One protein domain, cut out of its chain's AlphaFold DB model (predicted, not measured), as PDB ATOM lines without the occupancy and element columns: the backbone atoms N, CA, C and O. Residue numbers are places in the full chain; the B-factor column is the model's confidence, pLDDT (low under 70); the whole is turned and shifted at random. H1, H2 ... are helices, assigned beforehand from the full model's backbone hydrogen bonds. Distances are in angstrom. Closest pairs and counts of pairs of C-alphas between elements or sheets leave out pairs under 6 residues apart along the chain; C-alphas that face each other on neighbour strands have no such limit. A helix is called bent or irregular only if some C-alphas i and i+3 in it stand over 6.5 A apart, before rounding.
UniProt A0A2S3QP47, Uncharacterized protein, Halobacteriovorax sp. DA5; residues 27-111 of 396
ATOM      1  N   SER A  27      21.015 -28.595 -23.111       67.06
ATOM      2  CA  SER A  27      22.146 -29.179 -22.393       67.06
ATOM      3  C   SER A  27      22.711 -30.343 -23.204       67.06
ATOM      4  O   SER A  27      21.974 -31.133 -23.789       67.06
ATOM      5  N   ALA A  28      24.034 -30.505 -23.202       67.62
ATOM      6  CA  ALA A  28      24.682 -31.669 -23.806       67.62
ATOM      7  C   ALA A  28      24.546 -32.951 -22.957       67.62
ATOM      8  O   ALA A  28      25.177 -33.967 -23.275       67.62
ATOM      9  N   TYR A  29      23.809 -32.904 -21.841       72.69
ATOM     10  CA  TYR A  29      23.757 -33.989 -20.858       72.69
ATOM     11  C   TYR A  29      22.371 -34.590 -20.624       72.69
ATOM     12  O   TYR A  29      22.314 -35.688 -20.077       72.69
ATOM     13  N   PHE A  30      21.296 -33.915 -21.019       75.00
ATOM     14  CA  PHE A  30      19.920 -34.387 -20.858       75.00
ATOM     15  C   PHE A  30      19.014 -33.728 -21.901       75.00
ATOM     16  O   PHE A  30      19.334 -32.652 -22.420       75.00
ATOM     17  N   ASP A  31      17.899 -34.374 -22.222       81.44
ATOM     18  CA  ASP A  31      16.969 -33.915 -23.252       81.44
ATOM     19  C   ASP A  31      15.660 -33.335 -22.675       81.44
ATOM     20  O   ASP A  31      15.502 -33.128 -21.471       81.44
ATOM     21  N   LYS A  32      14.704 -33.005 -23.554       83.00
ATOM     22  CA  LYS A  32      13.398 -32.474 -23.132       83.00
ATOM     23  C   LYS A  32      12.572 -33.503 -22.355       83.00
ATOM     24  O   LYS A  32      11.757 -33.106 -21.523       83.00
ATOM     25  N   GLU A  33      12.750 -34.790 -22.637       87.31
ATOM     26  CA  GLU A  33      12.050 -35.870 -21.944       87.31
ATOM     27  C   GLU A  33      12.569 -35.998 -20.509       87.31
ATOM     28  O   GLU A  33      11.775 -36.107 -19.577       87.31
ATOM     29  N   ASP A  34      13.884 -35.891 -20.318       86.25
ATOM     30  CA  ASP A  34      14.516 -35.846 -18.999       86.25
ATOM     31  C   ASP A  34      14.018 -34.657 -18.163       86.25
ATOM     32  O   ASP A  34      13.711 -34.822 -16.981       86.25
ATOM     33  N   ILE A  35      13.866 -33.470 -18.770       85.94
ATOM     34  CA  ILE A  35      13.299 -32.289 -18.090       85.94
ATOM     35  C   ILE A  35      11.859 -32.561 -17.652       85.94
ATOM     36  O   ILE A  35      11.505 -32.303 -16.500       85.94
ATOM     37  N   ALA A  36      11.029 -33.099 -18.550       87.38
ATOM     38  CA  ALA A  36       9.637 -33.408 -18.241       87.38
ATOM     39  C   ALA A  36       9.527 -34.447 -17.112       87.38
ATOM     40  O   ALA A  36       8.722 -34.282 -16.195       87.38
ATOM     41  N   LYS A  37      10.377 -35.482 -17.130       90.62
ATOM     42  CA  LYS A  37      10.465 -36.486 -16.060       90.62
ATOM     43  C   LYS A  37      10.889 -35.866 -14.733       90.62
ATOM     44  O   LYS A  37      10.269 -36.160 -13.715       90.62
ATOM     45  N   ALA A  38      11.896 -34.996 -14.737       88.81
ATOM     46  CA  ALA A  38      12.364 -34.321 -13.530       88.81
ATOM     47  C   ALA A  38      11.274 -33.433 -12.907       88.81
ATOM     48  O   ALA A  38      11.037 -33.499 -11.702       88.81
ATOM     49  N   GLN A  39      10.559 -32.663 -13.732       88.62
ATOM     50  CA  GLN A  39       9.450 -31.815 -13.283       88.62
ATOM     51  C   GLN A  39       8.258 -32.628 -12.764       88.62
ATOM     52  O   GLN A  39       7.624 -32.224 -11.797       88.62
ATOM     53  N   ALA A  40       7.962 -33.778 -13.372       90.19
ATOM     54  CA  ALA A  40       6.913 -34.675 -12.889       90.19
ATOM     55  C   ALA A  40       7.312 -35.421 -11.603       90.19
ATOM     56  O   ALA A  40       6.453 -35.774 -10.796       90.19
ATOM     57  N   GLY A  41       8.609 -35.687 -11.416       89.56
ATOM     58  CA  GLY A  41       9.142 -36.398 -10.256       89.56
ATOM     59  C   GLY A  41       9.205 -35.552  -8.982       89.56
ATOM     60  O   GLY A  41       9.130 -36.108  -7.882       89.56
ATOM     61  N   LEU A  42       9.319 -34.228  -9.104       93.38
ATOM     62  CA  LEU A  42       9.412 -33.290  -7.983       93.38
ATOM     63  C   LEU A  42       8.056 -32.640  -7.681       93.38
ATOM     64  O   LEU A  42       7.337 -32.187  -8.565       93.38
ATOM     65  N   SER A  43       7.709 -32.556  -6.401       93.94
ATOM     66  CA  SER A  43       6.552 -31.800  -5.925       93.94
ATOM     67  C   SER A  43       6.795 -30.292  -6.018       93.94
ATOM     68  O   SER A  43       7.934 -29.822  -5.988       93.94
ATOM     69  N   SER A  44       5.719 -29.502  -6.053       91.38
ATOM     70  CA  SER A  44       5.814 -28.035  -6.063       91.38
ATOM     71  C   SER A  44       6.570 -27.476  -4.854       91.38
ATOM     72  O   SER A  44       7.282 -26.484  -4.986       91.38
ATOM     73  N   GLN A  45       6.457 -28.128  -3.692       92.81
ATOM     74  CA  GLN A  45       7.200 -27.749  -2.492       92.81
ATOM     75  C   GLN A  45       8.701 -28.043  -2.641       92.81
ATOM     76  O   GLN A  45       9.511 -27.168  -2.352       92.81
ATOM     77  N   GLU A  46       9.072 -29.232  -3.135       92.44
ATOM     78  CA  GLU A  46      10.476 -29.587  -3.413       92.44
ATOM     79  C   GLU A  46      11.094 -28.608  -4.426       92.44
ATOM     80  O   GLU A  46      12.187 -28.101  -4.199       92.44
ATOM     81  N   MET A  47      10.377 -28.273  -5.505       91.50
ATOM     82  CA  MET A  47      10.833 -27.294  -6.502       91.50
ATOM     83  C   MET A  47      11.023 -25.891  -5.910       91.50
ATOM     84  O   MET A  47      12.029 -25.243  -6.195       91.50
ATOM     85  N   SER A  48      10.095 -25.432  -5.063       92.38
ATOM     86  CA  SER A  48      10.210 -24.135  -4.382       92.38
ATOM     87  C   SER A  48      11.449 -24.079  -3.491       92.38
ATOM     88  O   SER A  48      12.231 -23.139  -3.594       92.38
ATOM     89  N   LEU A  49      11.662 -25.109  -2.665       92.81
ATOM     90  CA  LEU A  49      12.816 -25.185  -1.768       92.81
ATOM     91  C   LEU A  49      14.134 -25.297  -2.544       92.81
ATOM     92  O   LEU A  49      15.109 -24.641  -2.195       92.81
ATOM     93  N   LEU A  50      14.167 -26.063  -3.641       91.56
ATOM     94  CA  LEU A  50      15.330 -26.114  -4.535       91.56
ATOM     95  C   LEU A  50      15.638 -24.743  -5.152       91.56
ATOM     96  O   LEU A  50      16.803 -24.416  -5.363       91.56
ATOM     97  N   GLY A  51      14.618 -23.922  -5.416       87.56
ATOM     98  CA  GLY A  51      14.788 -22.552  -5.898       87.56
ATOM     99  C   GLY A  51      15.493 -21.618  -4.904       87.56
ATOM    100  O   GLY A  51      16.103 -20.630  -5.333       87.56
ATOM    101  N   GLU A  52      15.439 -21.938  -3.610       89.19
ATOM    102  CA  GLU A  52      16.058 -21.183  -2.514       89.19
ATOM    103  C   GLU A  52      17.490 -21.642  -2.194       89.19
ATOM    104  O   GLU A  52      18.225 -20.907  -1.531       89.19
ATOM    105  N   VAL A  53      17.914 -22.812  -2.690       86.94
ATOM    106  CA  VAL A  53      19.272 -23.331  -2.478       86.94
ATOM    107  C   VAL A  53      20.298 -22.398  -3.122       86.94
ATOM    108  O   VAL A  53      20.308 -22.174  -4.336       86.94
ATOM    109  N   ASP A  54      21.198 -21.871  -2.295       83.62
ATOM    110  CA  ASP A  54      22.256 -20.964  -2.724       83.62
ATOM    111  C   ASP A  54      23.550 -21.729  -3.017       83.62
ATOM    112  O   ASP A  54      24.474 -21.805  -2.203       83.62
ATOM    113  N   LEU A  55      23.624 -22.267  -4.236       80.81
ATOM    114  CA  LEU A  55      24.783 -23.016  -4.729       80.81
ATOM    115  C   LEU A  55      26.071 -22.179  -4.801       80.81
ATOM    116  O   LEU A  55      27.148 -22.742  -4.976       80.81
ATOM    117  N   SER A  56      25.996 -20.850  -4.663       73.44
ATOM    118  CA  SER A  56      27.188 -19.996  -4.672       73.44
ATOM    119  C   SER A  56      27.998 -20.079  -3.373       73.44
ATOM    120  O   SER A  56      29.197 -19.802  -3.374       73.44
ATOM    121  N   LYS A  57      27.363 -20.491  -2.266       78.19
ATOM    122  CA  LYS A  57      27.995 -20.576  -0.940       78.19
ATOM    123  C   LYS A  57      28.756 -21.873  -0.702       78.19
ATOM    124  O   LYS A  57      29.570 -21.933   0.217       78.19
ATOM    125  N   GLN A  58      28.495 -22.907  -1.497       82.00
ATOM    126  CA  GLN A  58      29.088 -24.225  -1.311       82.00
ATOM    127  C   GLN A  58      29.981 -24.591  -2.486       82.00
ATOM    128  O   GLN A  58      29.541 -24.686  -3.628       82.00
ATOM    129  N   SER A  59      31.254 -24.837  -2.189       86.06
ATOM    130  CA  SER A  59      32.241 -25.220  -3.196       86.06
ATOM    131  C   SER A  59      32.457 -26.729  -3.305       86.06
ATOM    132  O   SER A  59      33.024 -27.193  -4.290       86.06
ATOM    133  N   CYS A  60      32.050 -27.497  -2.293       92.31
ATOM    134  CA  CYS A  60      32.370 -28.916  -2.185       92.31
ATOM    135  C   CYS A  60      31.224 -29.793  -2.700       92.31
ATOM    136  O   CYS A  60      30.096 -29.696  -2.225       92.31
ATOM    137  N   GLU A  61      31.518 -30.711  -3.624       93.38
ATOM    138  CA  GLU A  61      30.504 -31.527  -4.303       93.38
ATOM    139  C   GLU A  61      29.647 -32.340  -3.334       93.38
ATOM    140  O   GLU A  61      28.438 -32.417  -3.501       93.38
ATOM    141  N   TYR A  62      30.258 -32.962  -2.324       90.94
ATOM    142  CA  TYR A  62      29.519 -33.783  -1.362       90.94
ATOM    143  C   TYR A  62      28.580 -32.964  -0.476       90.94
ATOM    144  O   TYR A  62      27.530 -33.484  -0.110       90.94
ATOM    145  N   ASP A  63      28.939 -31.722  -0.161       91.31
ATOM    146  CA  ASP A  63      28.116 -30.842   0.670       91.31
ATOM    147  C   ASP A  63      26.912 -30.349  -0.137       91.31
ATOM    148  O   ASP A  63      25.776 -30.497   0.310       91.31
ATOM    149  N   VAL A  64      27.154 -29.946  -1.392       93.31
ATOM    150  CA  VAL A  64      26.100 -29.585  -2.353       93.31
ATOM    151  C   VAL A  64      25.132 -30.746  -2.569       93.31
ATOM    152  O   VAL A  64      23.915 -30.575  -2.521       93.31
ATOM    153  N   LEU A  65      25.648 -31.959  -2.781       94.12
ATOM    154  CA  LEU A  65      24.800 -33.138  -2.951       94.12
ATOM    155  C   LEU A  65      24.048 -33.497  -1.666       94.12
ATOM    156  O   LEU A  65      22.937 -34.011  -1.755       94.12
ATOM    157  N   GLU A  66      24.610 -33.247  -0.483       92.19
ATOM    158  CA  GLU A  66      23.923 -33.485   0.786       92.19
ATOM    159  C   GLU A  66      22.748 -32.527   0.984       92.19
ATOM    160  O   GLU A  66      21.652 -33.001   1.290       92.19
ATOM    161  N   GLU A  67      22.940 -31.231   0.738       92.31
ATOM    162  CA  GLU A  67      21.874 -30.226   0.809       92.31
ATOM    163  C   GLU A  67      20.751 -30.536  -0.190       92.31
ATOM    164  O   GLU A  67      19.589 -30.679   0.199       92.31
ATOM    165  N   ILE A  68      21.096 -30.767  -1.461       94.12
ATOM    166  CA  ILE A  68      20.114 -31.113  -2.499       94.12
ATOM    167  C   ILE A  68      19.379 -32.411  -2.140       94.12
ATOM    168  O   ILE A  68      18.162 -32.496  -2.293       94.12
ATOM    169  N   ASN A  69      20.086 -33.425  -1.628       93.06
ATOM    170  CA  ASN A  69      19.482 -34.700  -1.239       93.06
ATOM    171  C   ASN A  69      18.457 -34.550  -0.107       93.06
ATOM    172  O   ASN A  69      17.490 -35.315  -0.070       93.06
ATOM    173  N   GLN A  70      18.704 -33.638   0.837       91.25
ATOM    174  CA  GLN A  70      17.794 -33.359   1.949       91.25
ATOM    175  C   GLN A  70      16.533 -32.647   1.458       91.25
ATOM    176  O   GLN A  70      15.432 -33.045   1.831       91.25
ATOM    177  N   VAL A  71      16.690 -31.659   0.576       92.44
ATOM    178  CA  VAL A  71      15.568 -30.891   0.024       92.44
ATOM    179  C   VAL A  71      14.709 -31.733  -0.924       92.44
ATOM    180  O   VAL A  71      13.486 -31.715  -0.836       92.44
ATOM    181  N   ALA A  72      15.338 -32.504  -1.811       90.88
ATOM    182  CA  ALA A  72      14.656 -33.270  -2.853       90.88
ATOM    183  C   ALA A  72      14.195 -34.669  -2.407       90.88
ATOM    184  O   ALA A  72      13.888 -35.508  -3.255       90.88
ATOM    185  N   ASN A  73      14.224 -34.962  -1.103       89.12
ATOM    186  CA  ASN A  73      13.800 -36.242  -0.533       89.12
ATOM    187  C   ASN A  73      14.364 -37.465  -1.293       89.12
ATOM    188  O   ASN A  73      13.632 -38.354  -1.730       89.12
ATOM    189  N   HIS A  74      15.687 -37.488  -1.484       86.12
ATOM    190  CA  HIS A  74      16.424 -38.537  -2.208       86.12
ATOM    191  C   HIS A  74      16.224 -38.625  -3.734       86.12
ATOM    192  O   HIS A  74      16.753 -39.554  -4.348       86.12
ATOM    193  N   LYS A  75      15.549 -37.663  -4.374       92.25
ATOM    194  CA  LYS A  75      15.417 -37.557  -5.844       92.25
ATOM    195  C   LYS A  75      16.521 -36.685  -6.446       92.25
ATOM    196  O   LYS A  75      16.278 -35.617  -7.009       92.25
ATOM    197  N   LEU A  76      17.773 -37.094  -6.234       93.31
ATOM    198  CA  LEU A  76      18.931 -36.251  -6.544       93.31
ATOM    199  C   LEU A  76      19.061 -35.959  -8.042       93.31
ATOM    200  O   LEU A  76      19.396 -34.843  -8.427       93.31
ATOM    201  N   TYR A  77      18.799 -36.959  -8.882       93.50
ATOM    202  CA  TYR A  77      18.944 -36.836 -10.328       93.50
ATOM    203  C   TYR A  77      17.965 -35.808 -10.905       93.50
ATOM    204  O   TYR A  77      18.369 -34.887 -11.615       93.50
ATOM    205  N   GLU A  78      16.693 -35.922 -10.530       93.88
ATOM    206  CA  GLU A  78      15.627 -35.004 -10.914       93.88
ATOM    207  C   GLU A  78      15.909 -33.588 -10.402       93.88
ATOM    208  O   GLU A  78      15.746 -32.616 -11.141       93.88
ATOM    209  N   ALA A  79      16.403 -33.462  -9.167       94.44
ATOM    210  CA  ALA A  79      16.767 -32.174  -8.586       94.44
ATOM    211  C   ALA A  79      17.912 -31.483  -9.340       94.44
ATOM    212  O   ALA A  79      17.830 -30.283  -9.606       94.44
ATOM    213  N   LEU A  80      18.952 -32.223  -9.739       93.69
ATOM    214  CA  LEU A  80      20.054 -31.667 -10.532       93.69
ATOM    215  C   LEU A  80      19.571 -31.176 -11.906       93.69
ATOM    216  O   LEU A  80      19.953 -30.083 -12.331       93.69
ATOM    217  N   ILE A  81      18.698 -31.934 -12.581       91.44
ATOM    218  CA  ILE A  81      18.093 -31.504 -13.854       91.44
ATOM    219  C   ILE A  81      17.257 -30.238 -13.644       91.44
ATOM    220  O   ILE A  81      17.386 -29.278 -14.407       91.44
ATOM    221  N   TYR A  82      16.438 -30.199 -12.588       90.88
ATOM    222  CA  TYR A  82      15.612 -29.040 -12.262       90.88
ATOM    223  C   TYR A  82      16.455 -27.780 -12.019       90.88
ATOM    224  O   TYR A  82      16.215 -26.751 -12.659       90.88
ATOM    225  N   LEU A  83      17.481 -27.861 -11.169       90.50
ATOM    226  CA  LEU A  83      18.381 -26.742 -10.866       90.50
ATOM    227  C   LEU A  83      19.093 -26.225 -12.121       90.50
ATOM    228  O   LEU A  83      19.241 -25.016 -12.309       90.50
ATOM    229  N   ARG A  84      19.497 -27.124 -13.024       87.56
ATOM    230  CA  ARG A  84      20.102 -26.720 -14.296       87.56
ATOM    231  C   ARG A  84      19.088 -26.064 -15.236       87.56
ATOM    232  O   ARG A  84      19.412 -25.062 -15.875       87.56
ATOM    233  N   SER A  85      17.875 -26.608 -15.327       84.88
ATOM    234  CA  SER A  85      16.806 -26.089 -16.196       84.88
ATOM    235  C   SER A  85      16.265 -24.726 -15.745       84.88
ATOM    236  O   SER A  85      15.816 -23.938 -16.572       84.88
ATOM    237  N   SER A  86      16.365 -24.430 -14.447       84.25
ATOM    238  CA  SER A  86      15.995 -23.150 -13.830       84.25
ATOM    239  C   SER A  86      17.149 -22.137 -13.782       84.25
ATOM    240  O   SER A  86      17.028 -21.098 -13.137       84.25
ATOM    241  N   SER A  87      18.270 -22.424 -14.461       80.62
ATOM    242  CA  SER A  87      19.475 -21.577 -14.508       80.62
ATOM    243  C   SER A  87      20.112 -21.285 -13.141       80.62
ATOM    244  O   SER A  87      20.846 -20.310 -13.000       80.62
ATOM    245  N   LYS A  88      19.862 -22.126 -12.128       85.44
ATOM    246  CA  LYS A  88      20.503 -22.034 -10.802       85.44
ATOM    247  C   LYS A  88      21.905 -22.638 -10.784       85.44
ATOM    248  O   LYS A  88      22.722 -22.267  -9.948       85.44
ATOM    249  N   MET A  89      22.178 -23.551 -11.710       85.50
ATOM    250  CA  MET A  89      23.511 -24.073 -11.992       85.50
ATOM    251  C   MET A  89      23.768 -24.076 -13.495       85.50
ATOM    252  O   MET A  89      22.828 -24.161 -14.285       85.50
ATOM    253  N   ASP A  90      25.034 -24.024 -13.889       81.12
ATOM    254  CA  ASP A  90      25.445 -24.220 -15.277       81.12
ATOM    255  C   ASP A  90      25.732 -25.697 -15.614       81.12
ATOM    256  O   ASP A  90      25.687 -26.586 -14.759       81.12
ATOM    257  N   ASP A  91      25.997 -25.979 -16.894       79.69
ATOM    258  CA  ASP A  91      26.245 -27.343 -17.383       79.69
ATOM    259  C   ASP A  91      27.484 -27.999 -16.762       79.69
ATOM    260  O   ASP A  91      27.506 -29.217 -16.573       79.69
ATOM    261  N   THR A  92      28.512 -27.214 -16.437       83.12
ATOM    262  CA  THR A  92      29.752 -27.724 -15.848       83.12
ATOM    263  C   THR A  92      29.517 -28.122 -14.395       83.12
ATOM    264  O   THR A  92      29.885 -29.231 -14.000       83.12
ATOM    265  N   GLN A  93      28.833 -27.274 -13.618       88.31
ATOM    266  CA  GLN A  93      28.407 -27.599 -12.254       88.31
ATOM    267  C   GLN A  93      27.529 -28.854 -12.242       88.31
ATOM    268  O   GLN A  93      27.820 -29.800 -11.508       88.31
ATOM    269  N   TYR A  94      26.507 -28.898 -13.106       88.69
ATOM    270  CA  TYR A  94      25.621 -30.053 -13.251       88.69
ATOM    271  C   TYR A  94      26.407 -31.344 -13.513       88.69
ATOM    272  O   TYR A  94      26.214 -32.344 -12.821       88.69
ATOM    273  N   ARG A  95      27.337 -31.332 -14.477       86.81
ATOM    274  CA  ARG A  95      28.138 -32.511 -14.836       86.81
ATOM    275  C   ARG A  95      29.006 -33.000 -13.674       86.81
ATOM    276  O   ARG A  95      29.029 -34.204 -13.405       86.81
ATOM    277  N   LEU A  96      29.720 -32.094 -13.004       88.44
ATOM    278  CA  LEU A  96      30.611 -32.421 -11.882       88.44
ATOM    279  C   LEU A  96      29.834 -33.043 -10.711       88.44
ATOM    280  O   LEU A  96      30.251 -34.058 -10.136       88.44
ATOM    281  N   LEU A  97      28.654 -32.492 -10.419       92.38
ATOM    282  CA  LEU A  97      27.729 -33.019  -9.418       92.38
ATOM    283  C   LEU A  97      27.160 -34.382  -9.828       92.38
ATOM    284  O   LEU A  97      27.232 -35.337  -9.052       92.38
ATOM    285  N   LEU A  98      26.688 -34.523 -11.069       90.19
ATOM    286  CA  LEU A  98      26.150 -35.776 -11.605       90.19
ATOM    287  C   LEU A  98      27.187 -36.910 -11.571       90.19
ATOM    288  O   LEU A  98      26.853 -38.066 -11.296       90.19
ATOM    289  N   ARG A  99      28.463 -36.598 -11.823       86.94
ATOM    290  CA  ARG A  99      29.557 -37.577 -11.746       86.94
ATOM    291  C   ARG A  99      29.755 -38.094 -10.322       86.94
ATOM    292  O   ARG A  99      29.981 -39.289 -10.123       86.94
ATOM    293  N   THR A 100      29.623 -37.205  -9.344       90.38
ATOM    294  CA  THR A 100      29.820 -37.504  -7.920       90.38
ATOM    295  C   THR A 100      28.578 -38.146  -7.284       90.38
ATOM    296  O   THR A 100      28.710 -38.959  -6.367       90.38
ATOM    297  N   MET A 101      27.382 -37.886  -7.821       91.81
ATOM    298  CA  MET A 101      26.092 -38.391  -7.332       91.81
ATOM    299  C   MET A 101      26.087 -39.899  -7.065       91.81
ATOM    300  O   MET A 101      25.738 -40.336  -5.970       91.81
ATOM    301  N   LYS A 102      26.519 -40.721  -8.030       84.81
ATOM    302  CA  LYS A 102      26.512 -42.187  -7.858       84.81
ATOM    303  C   LYS A 102      27.393 -42.637  -6.694       84.81
ATOM    304  O   LYS A 102      27.049 -43.582  -5.980       84.81
ATOM    305  N   SER A 103      28.539 -41.978  -6.521       84.75
ATOM    306  CA  SER A 103      29.457 -42.226  -5.409       84.75
ATOM    307  C   SER A 103      28.812 -41.825  -4.083       84.75
ATOM    308  O   SER A 103      28.817 -42.606  -3.128       84.75
ATOM    309  N   PHE A 104      28.184 -40.650  -4.051       88.62
ATOM    310  CA  PHE A 104      27.446 -40.125  -2.910       88.62
ATOM    311  C   PHE A 104      26.320 -41.074  -2.461       88.62
ATOM    312  O   PHE A 104      26.357 -41.580  -1.335       88.62
ATOM    313  N   GLU A 105      25.387 -41.431  -3.344       87.19
ATOM    314  CA  GLU A 105      24.233 -42.282  -3.016       87.19
ATOM    315  C   GLU A 105      24.641 -43.686  -2.554       87.19
ATOM    316  O   GLU A 105      24.128 -44.208  -1.557       87.19
ATOM    317  N   LYS A 106      25.593 -44.320  -3.253       81.12
ATOM    318  CA  LYS A 106      26.064 -45.664  -2.888       81.12
ATOM    319  C   LYS A 106      26.834 -45.657  -1.576       81.12
ATOM    320  O   LYS A 106      26.667 -46.584  -0.784       81.12
ATOM    321  N   SER A 107      27.617 -44.612  -1.301       77.81
ATOM    322  CA  SER A 107      28.325 -44.489  -0.021       77.81
ATOM    323  C   SER A 107      27.367 -44.424   1.176       77.81
ATOM    324  O   SER A 107      27.707 -44.911   2.255       77.81
ATOM    325  N   LYS A 108      26.141 -43.908   0.987       76.50
ATOM    326  CA  LYS A 108      25.093 -43.942   2.019       76.50
ATOM    327  C   LYS A 108      24.539 -45.352   2.252       76.50
ATOM    328  O   LYS A 108      24.282 -45.700   3.403       76.50
ATOM    329  N   LYS A 109      24.401 -46.163   1.195       75.19
ATOM    330  CA  LYS A 109      23.833 -47.527   1.242       75.19
ATOM    331  C   LYS A 109      24.827 -48.590   1.733       75.19
ATOM    332  O   LYS A 109      24.454 -49.493   2.473       75.19
ATOM    333  N   GLU A 110      26.104 -48.485   1.367       68.75
ATOM    334  CA  GLU A 110      27.116 -49.537   1.594       68.75
ATOM    335  C   GLU A 110      27.806 -49.494   2.966       68.75
ATOM    336  O   GLU A 110      28.776 -50.218   3.204       68.75
ATOM    337  N   LYS A 111      27.274 -48.704   3.908       63.22
ATOM    338  CA  LYS A 111      27.814 -48.521   5.269       63.22
ATOM    339  C   LYS A 111      27.993 -49.821   6.064       63.22
ATOM    340  O   LYS A 111      28.676 -49.811   7.086       63.22
TER     341      LYS A 111
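What this domain is: This is residues 27 to 111 of the 396 residues of an uncharacterized protein of Halobacteriovorax sp. DA5 (UniProt A0A2S3QP47). A compact cluster of helices forms round H4 in the middle: H5a, the first arm of bent H5, lies alongside H4, while H1, H2 and H3 pack on it at wide angles. The second arm, H5b, turns away, and residues 106 to 111 stick out. The printed part has 85 residues and five named helices, H1 to H5 in chain order, with no named strand; the class is all helix, the packing mostly crossed. The radius of gyration of the C-alphas is 12.0 A, and the spans are 34 by 25 by 24 A.

Where its parts are: Find C-alpha 32 at (13.398, -32.474, -23.132); from there H1 runs through residues 32 to 41, 14.1 A. Next come H2, residues 44 to 52, 12.8 A, and H3, residues 61 to 71, 15.6 A. H4, residues 76 to 85, 14.2 A, starts at C-alpha 76 (18.931, -36.251, -6.544). H5, residues 91 to 109, was assigned as one helix by its hydrogen bonds but is bent: C-alphas 99 and 102 are 6.8 A apart. Its arms are H5a, residues 91 to 99, 12.1 A, and H5b, residues 102 to 109, 10.9 A, ending at C-alpha 109 (23.833, -47.527, 1.242).

How they stand to each other: Start at the hub, H4. It touches H1, closest C-alphas Ala 38 and Glu 78 at 4.2 A, at a steep tilt of 57 degrees. It touches H2 at Leu 50 and Leu 83, closest C-alphas 7.1 A, and H3 at Asn 69 and Leu 76, closest C-alphas 5.6 A, about perpendicular at 83 degrees. H4 and H5a form a hairpin, a shallow tilt of 5 degrees, opposite ways, closest C-alphas Leu 80 and Tyr 94 at 6.4 A. H1 and H3 are apart. Every O i to N i+4 pair is within hydrogen-bond range in H1, H2, H3, H4, H5a and H5b.

The domain as a whole: The farthest C-alphas, Lys 32 and Lys 111, are 35.7 A apart. The printed part has no cut, and no link is long. Look for pLDDT under 70 at residues 27 to 28 and 110 to 111.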